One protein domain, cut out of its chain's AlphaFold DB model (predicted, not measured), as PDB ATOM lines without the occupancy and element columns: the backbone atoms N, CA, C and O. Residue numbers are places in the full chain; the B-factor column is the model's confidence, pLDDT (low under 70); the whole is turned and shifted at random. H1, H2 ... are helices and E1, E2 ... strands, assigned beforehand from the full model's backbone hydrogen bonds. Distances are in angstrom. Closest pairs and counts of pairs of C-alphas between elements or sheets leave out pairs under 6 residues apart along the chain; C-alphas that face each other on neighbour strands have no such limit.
ATOM      1  N   LYS A 193     -12.842 -25.005  26.242       95.38
ATOM      2  CA  LYS A 193     -14.171 -24.510  26.586       95.38
ATOM      3  C   LYS A 193     -15.107 -24.657  25.397       95.38
ATOM      4  O   LYS A 193     -14.750 -24.288  24.287       95.38
ATOM      5  N   VAL A 194     -16.308 -25.164  25.650       96.19
ATOM      6  CA  VAL A 194     -17.369 -25.276  24.642       96.19
ATOM      7  C   VAL A 194     -18.341 -24.115  24.819       96.19
ATOM      8  O   VAL A 194     -18.754 -23.821  25.943       96.19
ATOM      9  N   VAL A 195     -18.681 -23.446  23.720       95.75
ATOM     10  CA  VAL A 195     -19.638 -22.337  23.676       95.75
ATOM     11  C   VAL A 195     -20.724 -22.670  22.663       95.75
ATOM     12  O   VAL A 195     -20.447 -22.784  21.474       95.75
ATOM     13  N   THR A 196     -21.956 -22.825  23.136       95.69
ATOM     14  CA  THR A 196     -23.135 -23.045  22.290       95.69
ATOM     15  C   THR A 196     -23.581 -21.726  21.670       95.69
ATOM     16  O   THR A 196     -23.743 -20.740  22.397       95.69
ATOM     17  N   LEU A 197     -23.807 -21.709  20.357       93.25
ATOM     18  CA  LEU A 197     -24.370 -20.555  19.659       93.25
ATOM     19  C   LEU A 197     -25.890 -20.674  19.595       93.25
ATOM     20  O   LEU A 197     -26.430 -21.757  19.358       93.25
ATOM     21  N   HIS A 198     -26.581 -19.555  19.787       90.44
ATOM     22  CA  HIS A 198     -28.043 -19.520  19.773       90.44
ATOM     23  C   HIS A 198     -28.596 -19.041  18.437       90.44
ATOM     24  O   HIS A 198     -29.693 -19.450  18.059       90.44
ATOM     25  N   VAL A 199     -27.869 -18.163  17.743       87.25
ATOM     26  CA  VAL A 199     -28.381 -17.477  16.556       87.25
ATOM     27  C   VAL A 199     -27.490 -17.715  15.344       87.25
ATOM     28  O   VAL A 199     -27.980 -18.108  14.287       87.25
ATOM     29  N   ALA A 200     -26.184 -17.508  15.489       86.75
ATOM     30  CA  ALA A 200     -25.227 -17.729  14.418       86.75
ATOM     31  C   ALA A 200     -24.897 -19.221  14.239       86.75
ATOM     32  O   ALA A 200     -25.088 -20.047  15.135       86.75
ATOM     33  N   GLN A 201     -24.368 -19.559  13.063       89.69
ATOM     34  CA  GLN A 201     -23.924 -20.912  12.727       89.69
ATOM     35  C   GLN A 201     -22.438 -21.092  13.045       89.69
ATOM     36  O   GLN A 201     -21.598 -20.283  12.636       89.69
ATOM     37  N   ALA A 202     -22.109 -22.154  13.783       92.12
ATOM     38  CA  ALA A 202     -20.741 -22.443  14.205       92.12
ATOM     39  C   ALA A 202     -19.873 -22.904  13.029       92.12
ATOM     40  O   ALA A 202     -18.759 -22.403  12.856       92.12
ATOM     41  N   ALA A 203     -20.402 -23.836  12.232       92.75
ATOM     42  CA  ALA A 203     -19.729 -24.446  11.092       92.75
ATOM     43  C   ALA A 203     -20.008 -23.697   9.783       92.75
ATOM     44  O   ALA A 203     -21.009 -22.990   9.655       92.75
ATOM     45  N   ASP A 204     -19.117 -23.883   8.810       90.62
ATOM     46  CA  ASP A 204     -19.305 -23.384   7.451       90.62
ATOM     47  C   ASP A 204     -20.490 -24.100   6.795       90.62
ATOM     48  O   ASP A 204     -20.647 -25.317   6.923       90.62
ATOM     49  N   GLN A 205     -21.332 -23.343   6.094       84.12
ATOM     50  CA  GLN A 205     -22.477 -23.889   5.376       84.12
ATOM     51  C   GLN A 205     -22.276 -23.758   3.879       84.12
ATOM     52  O   GLN A 205     -21.992 -22.683   3.359       84.12
ATOM     53  N   THR A 206     -22.479 -24.864   3.180       79.88
ATOM     54  CA  THR A 206     -22.418 -24.913   1.728       79.88
ATOM     55  C   THR A 206     -23.836 -24.931   1.168       79.88
ATOM     56  O   THR A 206     -24.602 -25.847   1.461       79.88
ATOM     57  N   SER A 207     -24.178 -23.933   0.356       70.75
ATOM     58  CA  SER A 207     -25.467 -23.818  -0.332       70.75
ATOM     59  C   SER A 207     -25.258 -23.818  -1.843       70.75
ATOM     60  O   SER A 207     -24.296 -23.240  -2.344       70.75
ATOM     61  N   VAL A 208     -26.150 -24.477  -2.583       69.88
ATOM     62  CA  VAL A 208     -26.132 -24.443  -4.050       69.88
ATOM     63  C   VAL A 208     -27.075 -23.341  -4.513       69.88
ATOM     64  O   VAL A 208     -28.276 -23.417  -4.278       69.88
ATOM     65  N   VAL A 209     -26.520 -22.327  -5.163       62.06
ATOM     66  CA  VAL A 209     -27.212 -21.123  -5.617       62.06
ATOM     67  C   VAL A 209     -26.933 -20.983  -7.117       62.06
ATOM     68  O   VAL A 209     -25.780 -20.966  -7.535       62.06
ATOM     69  N   GLY A 210     -27.976 -21.026  -7.958       60.41
ATOM     70  CA  GLY A 210     -27.825 -20.959  -9.425       60.41
ATOM     71  C   GLY A 210     -26.991 -22.095 -10.042       60.41
ATOM     72  O   GLY A 210     -26.322 -21.905 -11.052       60.41
ATOM     73  N   GLY A 211     -26.955 -23.271  -9.402       65.19
ATOM     74  CA  GLY A 211     -26.094 -24.389  -9.811       65.19
ATOM     75  C   GLY A 211     -24.619 -24.238  -9.410       65.19
ATOM     76  O   GLY A 211     -23.838 -25.169  -9.611       65.19
ATOM     77  N   GLN A 212     -24.235 -23.117  -8.793       54.34
ATOM     78  CA  GLN A 212     -22.920 -22.916  -8.194       54.34
ATOM     79  C   GLN A 212     -22.954 -23.250  -6.705       54.34
ATOM     80  O   GLN A 212     -23.906 -22.957  -5.992       54.34
ATOM     81  N   THR A 213     -21.907 -23.911  -6.225       69.44
ATOM     82  CA  THR A 213     -21.766 -24.251  -4.808       69.44
ATOM     83  C   THR A 213     -21.062 -23.102  -4.101       69.44
ATOM     84  O   THR A 213     -19.875 -22.880  -4.331       69.44
ATOM     85  N   VAL A 214     -21.775 -22.379  -3.242       71.81
ATOM     86  CA  VAL A 214     -21.228 -21.266  -2.467       71.81
ATOM     87  C   VAL A 214     -21.128 -21.669  -1.001       71.81
ATOM     88  O   VAL A 214     -22.044 -22.271  -0.444       71.81
ATOM     89  N   THR A 215     -19.993 -21.371  -0.370       77.50
ATOM     90  CA  THR A 215     -19.762 -21.672   1.049       77.50
ATOM     91  C   THR A 215     -19.763 -20.388   1.861       77.50
ATOM     92  O   THR A 215     -18.905 -19.528   1.671       77.50
ATOM     93  N   THR A 216     -20.716 -20.274   2.778       78.25
ATOM     94  CA  THR A 216     -20.790 -19.205   3.769       78.25
ATOM     95  C   THR A 216     -19.989 -19.612   5.001       78.25
ATOM     96  O   THR A 216     -20.193 -20.692   5.560       78.25
ATOM     97  N   LEU A 217     -19.074 -18.742   5.438       84.44
ATOM     98  CA  LEU A 217     -18.210 -19.015   6.585       84.44
ATOM     99  C   LEU A 217     -18.974 -18.927   7.918       84.44
ATOM    100  O   LEU A 217     -19.575 -17.901   8.263       84.44
ATOM    101  N   GLY A 218     -18.865 -19.985   8.712       88.38
ATOM    102  CA  GLY A 218     -19.321 -20.057  10.090       88.38
ATOM    103  C   GLY A 218     -18.494 -19.177  11.023       88.38
ATOM    104  O   GLY A 218     -17.459 -18.604  10.660       88.38
ATOM    105  N   VAL A 219     -18.959 -19.047  12.265       91.19
ATOM    106  CA  VAL A 219     -18.299 -18.210  13.279       91.19
ATOM    107  C   VAL A 219     -16.884 -18.712  13.590       91.19
ATOM    108  O   VAL A 219     -15.981 -17.890  13.738       91.19
ATOM    109  N   ALA A 220     -16.653 -20.031  13.638       92.56
ATOM    110  CA  ALA A 220     -15.326 -20.579  13.938       92.56
ATOM    111  C   ALA A 220     -14.286 -20.202  12.866       92.56
ATOM    112  O   ALA A 220     -13.208 -19.703  13.199       92.56
ATOM    113  N   SER A 221     -14.632 -20.362  11.586       90.75
ATOM    114  CA  SER A 221     -13.761 -20.009  10.460       90.75
ATOM    115  C   SER A 221     -13.531 -18.499  10.365       90.75
ATOM    116  O   SER A 221     -12.399 -18.066  10.142       90.75
ATOM    117  N   ARG A 222     -14.560 -17.676  10.623       89.75
ATOM    118  CA  ARG A 222     -14.420 -16.208  10.680       89.75
ATOM    119  C   ARG A 222     -13.486 -15.751  11.797       89.75
ATOM    120  O   ARG A 222     -12.616 -14.918  11.548       89.75
ATOM    121  N   LEU A 223     -13.610 -16.322  12.997       90.31
ATOM    122  CA  LEU A 223     -12.696 -16.044  14.109       90.31
ATOM    123  C   LEU A 223     -11.262 -16.422  13.748       90.31
ATOM    124  O   LEU A 223     -10.358 -15.596  13.860       90.31
ATOM    125  N   ALA A 224     -11.054 -17.640  13.245       87.31
ATOM    126  CA  ALA A 224      -9.735 -18.096  12.824       87.31
ATOM    127  C   ALA A 224      -9.123 -17.175  11.751       87.31
ATOM    128  O   ALA A 224      -7.936 -16.849  11.820       87.31
ATOM    129  N   GLN A 225      -9.924 -16.709  10.790       85.69
ATOM    130  CA  GLN A 225      -9.484 -15.770   9.762       85.69
ATOM    131  C   GLN A 225      -9.121 -14.399  10.349       85.69
ATOM    132  O   GLN A 225      -8.058 -13.870  10.025       85.69
ATOM    133  N   GLN A 226      -9.947 -13.845  11.241       85.19
ATOM    134  CA  GLN A 226      -9.698 -12.547  11.869       85.19
ATOM    135  C   GLN A 226      -8.403 -12.550  12.695       85.19
ATOM    136  O   GLN A 226      -7.618 -11.605  12.609       85.19
ATOM    137  N   LEU A 227      -8.123 -13.631  13.436       80.25
ATOM    138  CA  LEU A 227      -6.867 -13.756  14.184       80.25
ATOM    139  C   LEU A 227      -5.637 -13.891  13.276       80.25
ATOM    140  O   LEU A 227      -4.580 -13.361  13.606       80.25
ATOM    141  N   ARG A 228      -5.760 -14.565  12.127       73.50
ATOM    142  CA  ARG A 228      -4.653 -14.687  11.163       73.50
ATOM    143  C   ARG A 228      -4.338 -13.363  10.465       73.50
ATOM    144  O   ARG A 228      -3.173 -13.085  10.201       73.50
ATOM    145  N   GLN A 229      -5.351 -12.547  10.169       66.75
ATOM    146  CA  GLN A 229      -5.178 -11.276   9.455       66.75
ATOM    147  C   GLN A 229      -4.509 -10.180  10.296       66.75
ATOM    148  O   GLN A 229      -3.825  -9.333   9.729       66.75
ATOM    149  N   GLY A 230      -4.642 -10.220  11.627       56.22
ATOM    150  CA  GLY A 230      -3.968  -9.278  12.532       56.22
ATOM    151  C   GLY A 230      -2.441  -9.424  12.593       56.22
ATOM    152  O   GLY A 230      -1.782  -8.591  13.203       56.22
ATOM    153  N   VAL A 231      -1.872 -10.463  11.965       53.62
ATOM    154  CA  VAL A 231      -0.433 -10.764  11.971       53.62
ATOM    155  C   VAL A 231       0.079 -10.883  10.531       53.62
ATOM    156  O   VAL A 231       0.457 -11.962  10.075       53.62
ATOM    157  N   ARG A 232       0.063  -9.779   9.776       47.06
ATOM    158  CA  ARG A 232       0.838  -9.659   8.530       47.06
ATOM    159  C   ARG A 232       2.034  -8.752   8.796       47.06
ATOM    160  O   ARG A 232       1.854  -7.573   9.062       47.06
ATOM    161  N   LEU A 233       3.227  -9.332   8.738       53.53
ATOM    162  CA  LEU A 233       4.494  -8.605   8.732       53.53
ATOM    163  C   LEU A 233       4.761  -8.123   7.299       53.53
ATOM    164  O   LEU A 233       4.436  -8.824   6.335       53.53
ATOM    165  N   ASP A 234       5.294  -6.915   7.170       45.94
ATOM    166  CA  ASP A 234       5.393  -6.172   5.918       45.94
ATOM    167  C   ASP A 234       6.158  -6.919   4.806       45.94
ATOM    168  O   ASP A 234       7.307  -7.326   4.964       45.94
ATOM    169  N   PRO A 245      -0.385 -24.576  14.684       80.75
ATOM    170  CA  PRO A 245      -1.418 -23.557  14.711       80.75
ATOM    171  C   PRO A 245      -1.263 -22.664  15.957       80.75
ATOM    172  O   PRO A 245      -1.026 -23.187  17.060       80.75
ATOM    173  N   PRO A 246      -1.444 -21.340  15.813       85.88
ATOM    174  CA  PRO A 246      -1.424 -20.421  16.939       85.88
ATOM    175  C   PRO A 246      -2.615 -20.677  17.869       85.88
ATOM    176  O   PRO A 246      -3.672 -21.144  17.441       85.88
ATOM    177  N   LEU A 247      -2.450 -20.343  19.150       88.81
ATOM    178  CA  LEU A 247      -3.567 -20.260  20.091       88.81
ATOM    179  C   LEU A 247      -4.201 -18.859  20.035       88.81
ATOM    180  O   LEU A 247      -3.469 -17.863  20.015       88.81
ATOM    181  N   PRO A 248      -5.532 -18.737  20.139       91.81
ATOM    182  CA  PRO A 248      -6.538 -19.786  20.322       91.81
ATOM    183  C   PRO A 248      -6.825 -20.601  19.054       91.81
ATOM    184  O   PRO A 248      -6.798 -20.079  17.940       91.81
ATOM    185  N   VAL A 249      -7.190 -21.871  19.246       91.94
ATOM    186  CA  VAL A 249      -7.758 -22.724  18.192       91.94
ATOM    187  C   VAL A 249      -9.274 -22.777  18.367       91.94
ATOM    188  O   VAL A 249      -9.755 -23.117  19.451       91.94
ATOM    189  N   PHE A 250     -10.004 -22.457  17.298       93.50
ATOM    190  CA  PHE A 250     -11.462 -22.551  17.221       93.50
ATOM    191  C   PHE A 250     -11.851 -23.711  16.311       93.50
ATOM    192  O   PHE A 250     -11.418 -23.766  15.161       93.50
ATOM    193  N   GLU A 251     -12.683 -24.610  16.816       94.50
ATOM    194  CA  GLU A 251     -13.223 -25.739  16.064       94.50
ATOM    195  C   GLU A 251     -14.746 -25.738  16.182       94.50
ATOM    196  O   GLU A 251     -15.294 -25.544  17.269       94.50
ATOM    197  N   ALA A 252     -15.440 -25.905  15.058       95.25
ATOM    198  CA  ALA A 252     -16.895 -25.942  15.036       95.25
ATOM    199  C   ALA A 252     -17.412 -27.371  15.235       95.25
ATOM    200  O   ALA A 252     -17.001 -28.291  14.535       95.25
ATOM    201  N   ASP A 253     -18.388 -27.521  16.124       95.81
ATOM    202  CA  ASP A 253     -19.257 -28.685  16.207       95.81
ATOM    203  C   ASP A 253     -20.600 -28.347  15.547       95.81
ATOM    204  O   ASP A 253     -21.446 -27.644  16.108       95.81
ATOM    205  N   ALA A 254     -20.790 -28.852  14.326       91.94
ATOM    206  CA  ALA A 254     -22.007 -28.633  13.554       91.94
ATOM    207  C   ALA A 254     -23.235 -29.339  14.157       91.94
ATOM    208  O   ALA A 254     -24.354 -28.882  13.946       91.94
ATOM    209  N   GLN A 255     -23.055 -30.439  14.901       94.38
ATOM    210  CA  GLN A 255     -24.182 -31.221  15.425       94.38
ATOM    211  C   GLN A 255     -24.880 -30.500  16.574       94.38
ATOM    212  O   GLN A 255     -26.103 -30.545  16.689       94.38
ATOM    213  N   THR A 256     -24.099 -29.829  17.418       95.06
ATOM    214  CA  THR A 256     -24.604 -29.093  18.581       95.06
ATOM    215  C   THR A 256     -24.635 -27.579  18.363       95.06
ATOM    216  O   THR A 256     -24.936 -26.845  19.302       95.06
ATOM    217  N   ASN A 257     -24.308 -27.106  17.153       94.31
ATOM    218  CA  ASN A 257     -24.093 -25.693  16.822       94.31
ATOM    219  C   ASN A 257     -23.227 -24.975  17.875       94.31
ATOM    220  O   ASN A 257     -23.604 -23.949  18.447       94.31
ATOM    221  N   SER A 258     -22.074 -25.565  18.181       96.25
ATOM    222  CA  SER A 258     -21.180 -25.094  19.239       96.25
ATOM    223  C   SER A 258     -19.770 -24.864  18.717       96.25
ATOM    224  O   SER A 258     -19.347 -25.468  17.738       96.25
ATOM    225  N   ILE A 259     -19.018 -23.997  19.389       96.44
ATOM    226  CA  ILE A 259     -17.596 -23.773  19.129       96.44
ATOM    227  C   ILE A 259     -16.791 -24.325  20.297       96.44
ATOM    228  O   ILE A 259     -17.010 -23.960  21.455       96.44
ATOM    229  N   VAL A 260     -15.830 -25.183  19.981       96.06
ATOM    230  CA  VAL A 260     -14.799 -25.649  20.900       96.06
ATOM    231  C   VAL A 260     -13.614 -24.692  20.802       96.06
ATOM    232  O   VAL A 260     -13.009 -24.527  19.745       96.06
ATOM    233  N   ILE A 261     -13.294 -24.038  21.914       95.50
ATOM    234  CA  ILE A 261     -12.181 -23.098  22.042       95.50
ATOM    235  C   ILE A 261     -11.075 -23.781  22.834       95.50
ATOM    236  O   ILE A 261     -11.305 -24.227  23.961       95.50
ATOM    237  N   ARG A 262      -9.864 -23.817  22.281       93.75
ATOM    238  CA  ARG A 262      -8.657 -24.240  22.995       93.75
ATOM    239  C   ARG A 262      -7.683 -23.073  23.099       93.75
ATOM    240  O   ARG A 262      -7.153 -22.620  22.089       93.75
ATOM    241  N   ASP A 263      -7.410 -22.631  24.323       94.44
ATOM    242  CA  ASP A 263      -6.432 -21.574  24.618       94.44
ATOM    243  C   ASP A 263      -5.872 -21.727  26.046       94.44
ATOM    244  O   ASP A 263      -6.176 -22.678  26.772       94.44
ATOM    245  N   ARG A 264      -5.028 -20.786  26.463       93.69
ATOM    246  CA  ARG A 264      -4.529 -20.635  27.824       93.69
ATOM    247  C   ARG A 264      -5.699 -20.337  28.776       93.69
ATOM    248  O   ARG A 264      -6.532 -19.482  28.464       93.69
ATOM    249  N   PRO A 265      -5.732 -20.937  29.980       92.94
ATOM    250  CA  PRO A 265      -6.837 -20.774  30.929       92.94
ATOM    251  C   PRO A 265      -7.226 -19.318  31.230       92.94
ATOM    252  O   PRO A 265      -8.409 -19.012  31.345       92.94
ATOM    253  N   GLY A 266      -6.246 -18.411  31.313       92.62
ATOM    254  CA  GLY A 266      -6.488 -16.987  31.583       92.62
ATOM    255  C   GLY A 266      -7.116 -16.200  30.424       92.62
ATOM    256  O   GLY A 266      -7.633 -15.113  30.658       92.62
ATOM    257  N   ARG A 267      -7.093 -16.729  29.192       93.38
ATOM    258  CA  ARG A 267      -7.634 -16.067  27.989       93.38
ATOM    259  C   ARG A 267      -9.021 -16.555  27.592       93.38
ATOM    260  O   ARG A 267      -9.806 -15.760  27.082       93.38
ATOM    261  N   LEU A 268      -9.369 -17.792  27.957       93.56
ATOM    262  CA  LEU A 268     -10.637 -18.430  27.588       93.56
ATOM    263  C   LEU A 268     -11.882 -17.591  27.904       93.56
ATOM    264  O   LEU A 268     -12.874 -17.656  27.177       93.56
ATOM    265  N   ALA A 269     -11.867 -16.816  28.993       93.44
ATOM    266  CA  ALA A 269     -12.975 -15.923  29.330       93.44
ATOM    267  C   ALA A 269     -13.165 -14.817  28.275       93.44
ATOM    268  O   ALA A 269     -14.295 -14.567  27.861       93.44
ATOM    269  N   GLY A 270     -12.071 -14.213  27.803       92.50
ATOM    270  CA  GLY A 270     -12.084 -13.216  26.733       92.50
ATOM    271  C   GLY A 270     -12.476 -13.816  25.384       92.50
ATOM    272  O   GLY A 270     -13.339 -13.262  24.708       92.50
ATOM    273  N   ASP A 271     -11.943 -14.991  25.035       93.50
ATOM    274  CA  ASP A 271     -12.293 -15.668  23.774       93.50
ATOM    275  C   ASP A 271     -13.786 -16.033  23.727       93.50
ATOM    276  O   ASP A 271     -14.433 -15.921  22.689       93.50
ATOM    277  N   THR A 272     -14.374 -16.387  24.877       93.38
ATOM    278  CA  THR A 272     -15.826 -16.614  24.992       93.38
ATOM    279  C   THR A 272     -16.625 -15.351  24.673       93.38
ATOM    280  O   THR A 272     -17.659 -15.429  24.013       93.38
ATOM    281  N   LEU A 273     -16.173 -14.185  25.146       92.31
ATOM    282  CA  LEU A 273     -16.843 -12.917  24.858       92.31
ATOM    283  C   LEU A 273     -16.745 -12.560  23.373       92.31
ATOM    284  O   LEU A 273     -17.705 -12.031  22.822       92.31
ATOM    285  N   LEU A 274     -15.624 -12.878  22.721       91.38
ATOM    286  CA  LEU A 274     -15.462 -12.669  21.284       91.38
ATOM    287  C   LEU A 274     -16.438 -13.539  20.475       91.38
ATOM    288  O   LEU A 274     -17.085 -13.041  19.557       91.38
ATOM    289  N   VAL A 275     -16.621 -14.804  20.870       92.50
ATOM    290  CA  VAL A 275     -17.658 -15.671  20.286       92.50
ATOM    291  C   VAL A 275     -19.052 -15.066  20.483       92.50
ATOM    292  O   VAL A 275     -19.812 -14.961  19.523       92.50
ATOM    293  N   ALA A 276     -19.373 -14.591  21.690       89.25
ATOM    294  CA  ALA A 276     -20.669 -13.971  21.979       89.25
ATOM    295  C   ALA A 276     -20.921 -12.677  21.179       89.25
ATOM    296  O   ALA A 276     -22.064 -12.351  20.875       89.25
ATOM    297  N   GLN A 277     -19.872 -11.936  20.806       88.94
ATOM    298  CA  GLN A 277     -20.005 -10.754  19.946       88.94
ATOM    299  C   GLN A 277     -20.384 -11.107  18.503       88.94
ATOM    300  O   GLN A 277     -21.004 -10.277  17.837       88.94
ATOM    301  N   LEU A 278     -20.034 -12.309  18.038       86.81
ATOM    302  CA  LEU A 278     -20.367 -12.814  16.704       86.81
ATOM    303  C   LEU A 278     -21.654 -13.652  16.666       86.81
ATOM    304  O   LEU A 278     -22.186 -13.866  15.578       86.81
TER     305      LEU A 278
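Overview. This is residues 193 to 234 and 245 to 278 of the 554 residues of an uncharacterized protein of Burkholderia sp. WAC0059 (UniProt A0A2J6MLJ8). A small antiparallel sheet of three strands, E1, E5 and E4, has two helices, H1 and H2, over one face, while its other face is bare of named helices. A second, separate hairpin, E2 and E3, reaches away from this body, and its tip, residues 208 to 213, sticks out, as does the stretch of residues 229 to 234. The printed part has 76 residues, with two named helices and five named strands in the order E1 E2 E3 H1 E4 E5 H2; the class is mixed, helices and strands. The whole is only just compact, close to loose, with a radius of gyration of the C-alphas of 13.7 A, and its outline is flat, 46 by 38 by 20 A.

Along the chain. Find C-alpha 193 at (-14.171, -24.510, 26.586), where E1, residues 193 to 196, begins. Its neighbour E5, residues 258 to 263, runs 16.1 A, and the other neighbour of E5 is E4, residues 249 to 253, 13.1 A long. Look next at H1, residues 219 to 229, which starts at C-alpha 219 at (-18.299, -18.210, 13.279) and runs 15.3 A. H2, residues 268 to 278, runs 15.6 A and ends at C-alpha 278 at (-20.367, -12.814, 16.704). The second sheet is E2, residues 205 to 209, 12.3 A, with E3, residues 212 to 216, 12.7 A.

Arrangement. Begin at the inner strand E5. It is antiparallel to the edge strand E1 at 157 degrees, with N 195 and O 259 2.9 A apart, within hydrogen-bond range. With the other edge strand, E4, it forms a hairpin at 160 degrees, where N 260 and O 251 are 2.8 A apart. H1 and H2 on the same face of this sheet make two layers, a sheet with helices on one face. H1 lies over E4 at a height over the sheet of 8.9 A and runs along the strands, at 17 degrees to E4 on the local plane; the closest C-alphas are those of Ala 220 and Phe 250, 5.4 A. H2 lies over E1 and E5 at a height of 9.3 A, along the strands, at 22 degrees to E1 on the local plane; the C-alphas of Val 195 and Thr 272 come closest, 7.0 A. H1 and H2 only just touch, with 3 pairs of C-alphas within 8 A, and are only just about perpendicular, at 72 degrees. E2 and E3 form an antiparallel hairpin at 148 degrees, with N 207 and O 214 2.8 A apart; E2 is apart from E4, for instance. In H1 and H2 every O i to N i+4 pair is within hydrogen-bond range.

Size, cuts and confidence. Look at Gly 210 and Gly 266, whose C-alphas are the two farthest apart, 46.4 A. Residues 235 to 244 are cut out, and C-alphas 234 and 245 are 20.6 A apart across the cut. Of the links printed whole, none is long. The mean pLDDT of the printed part is 85.0; residues 208 to 213 and 229 to 234 are under 70.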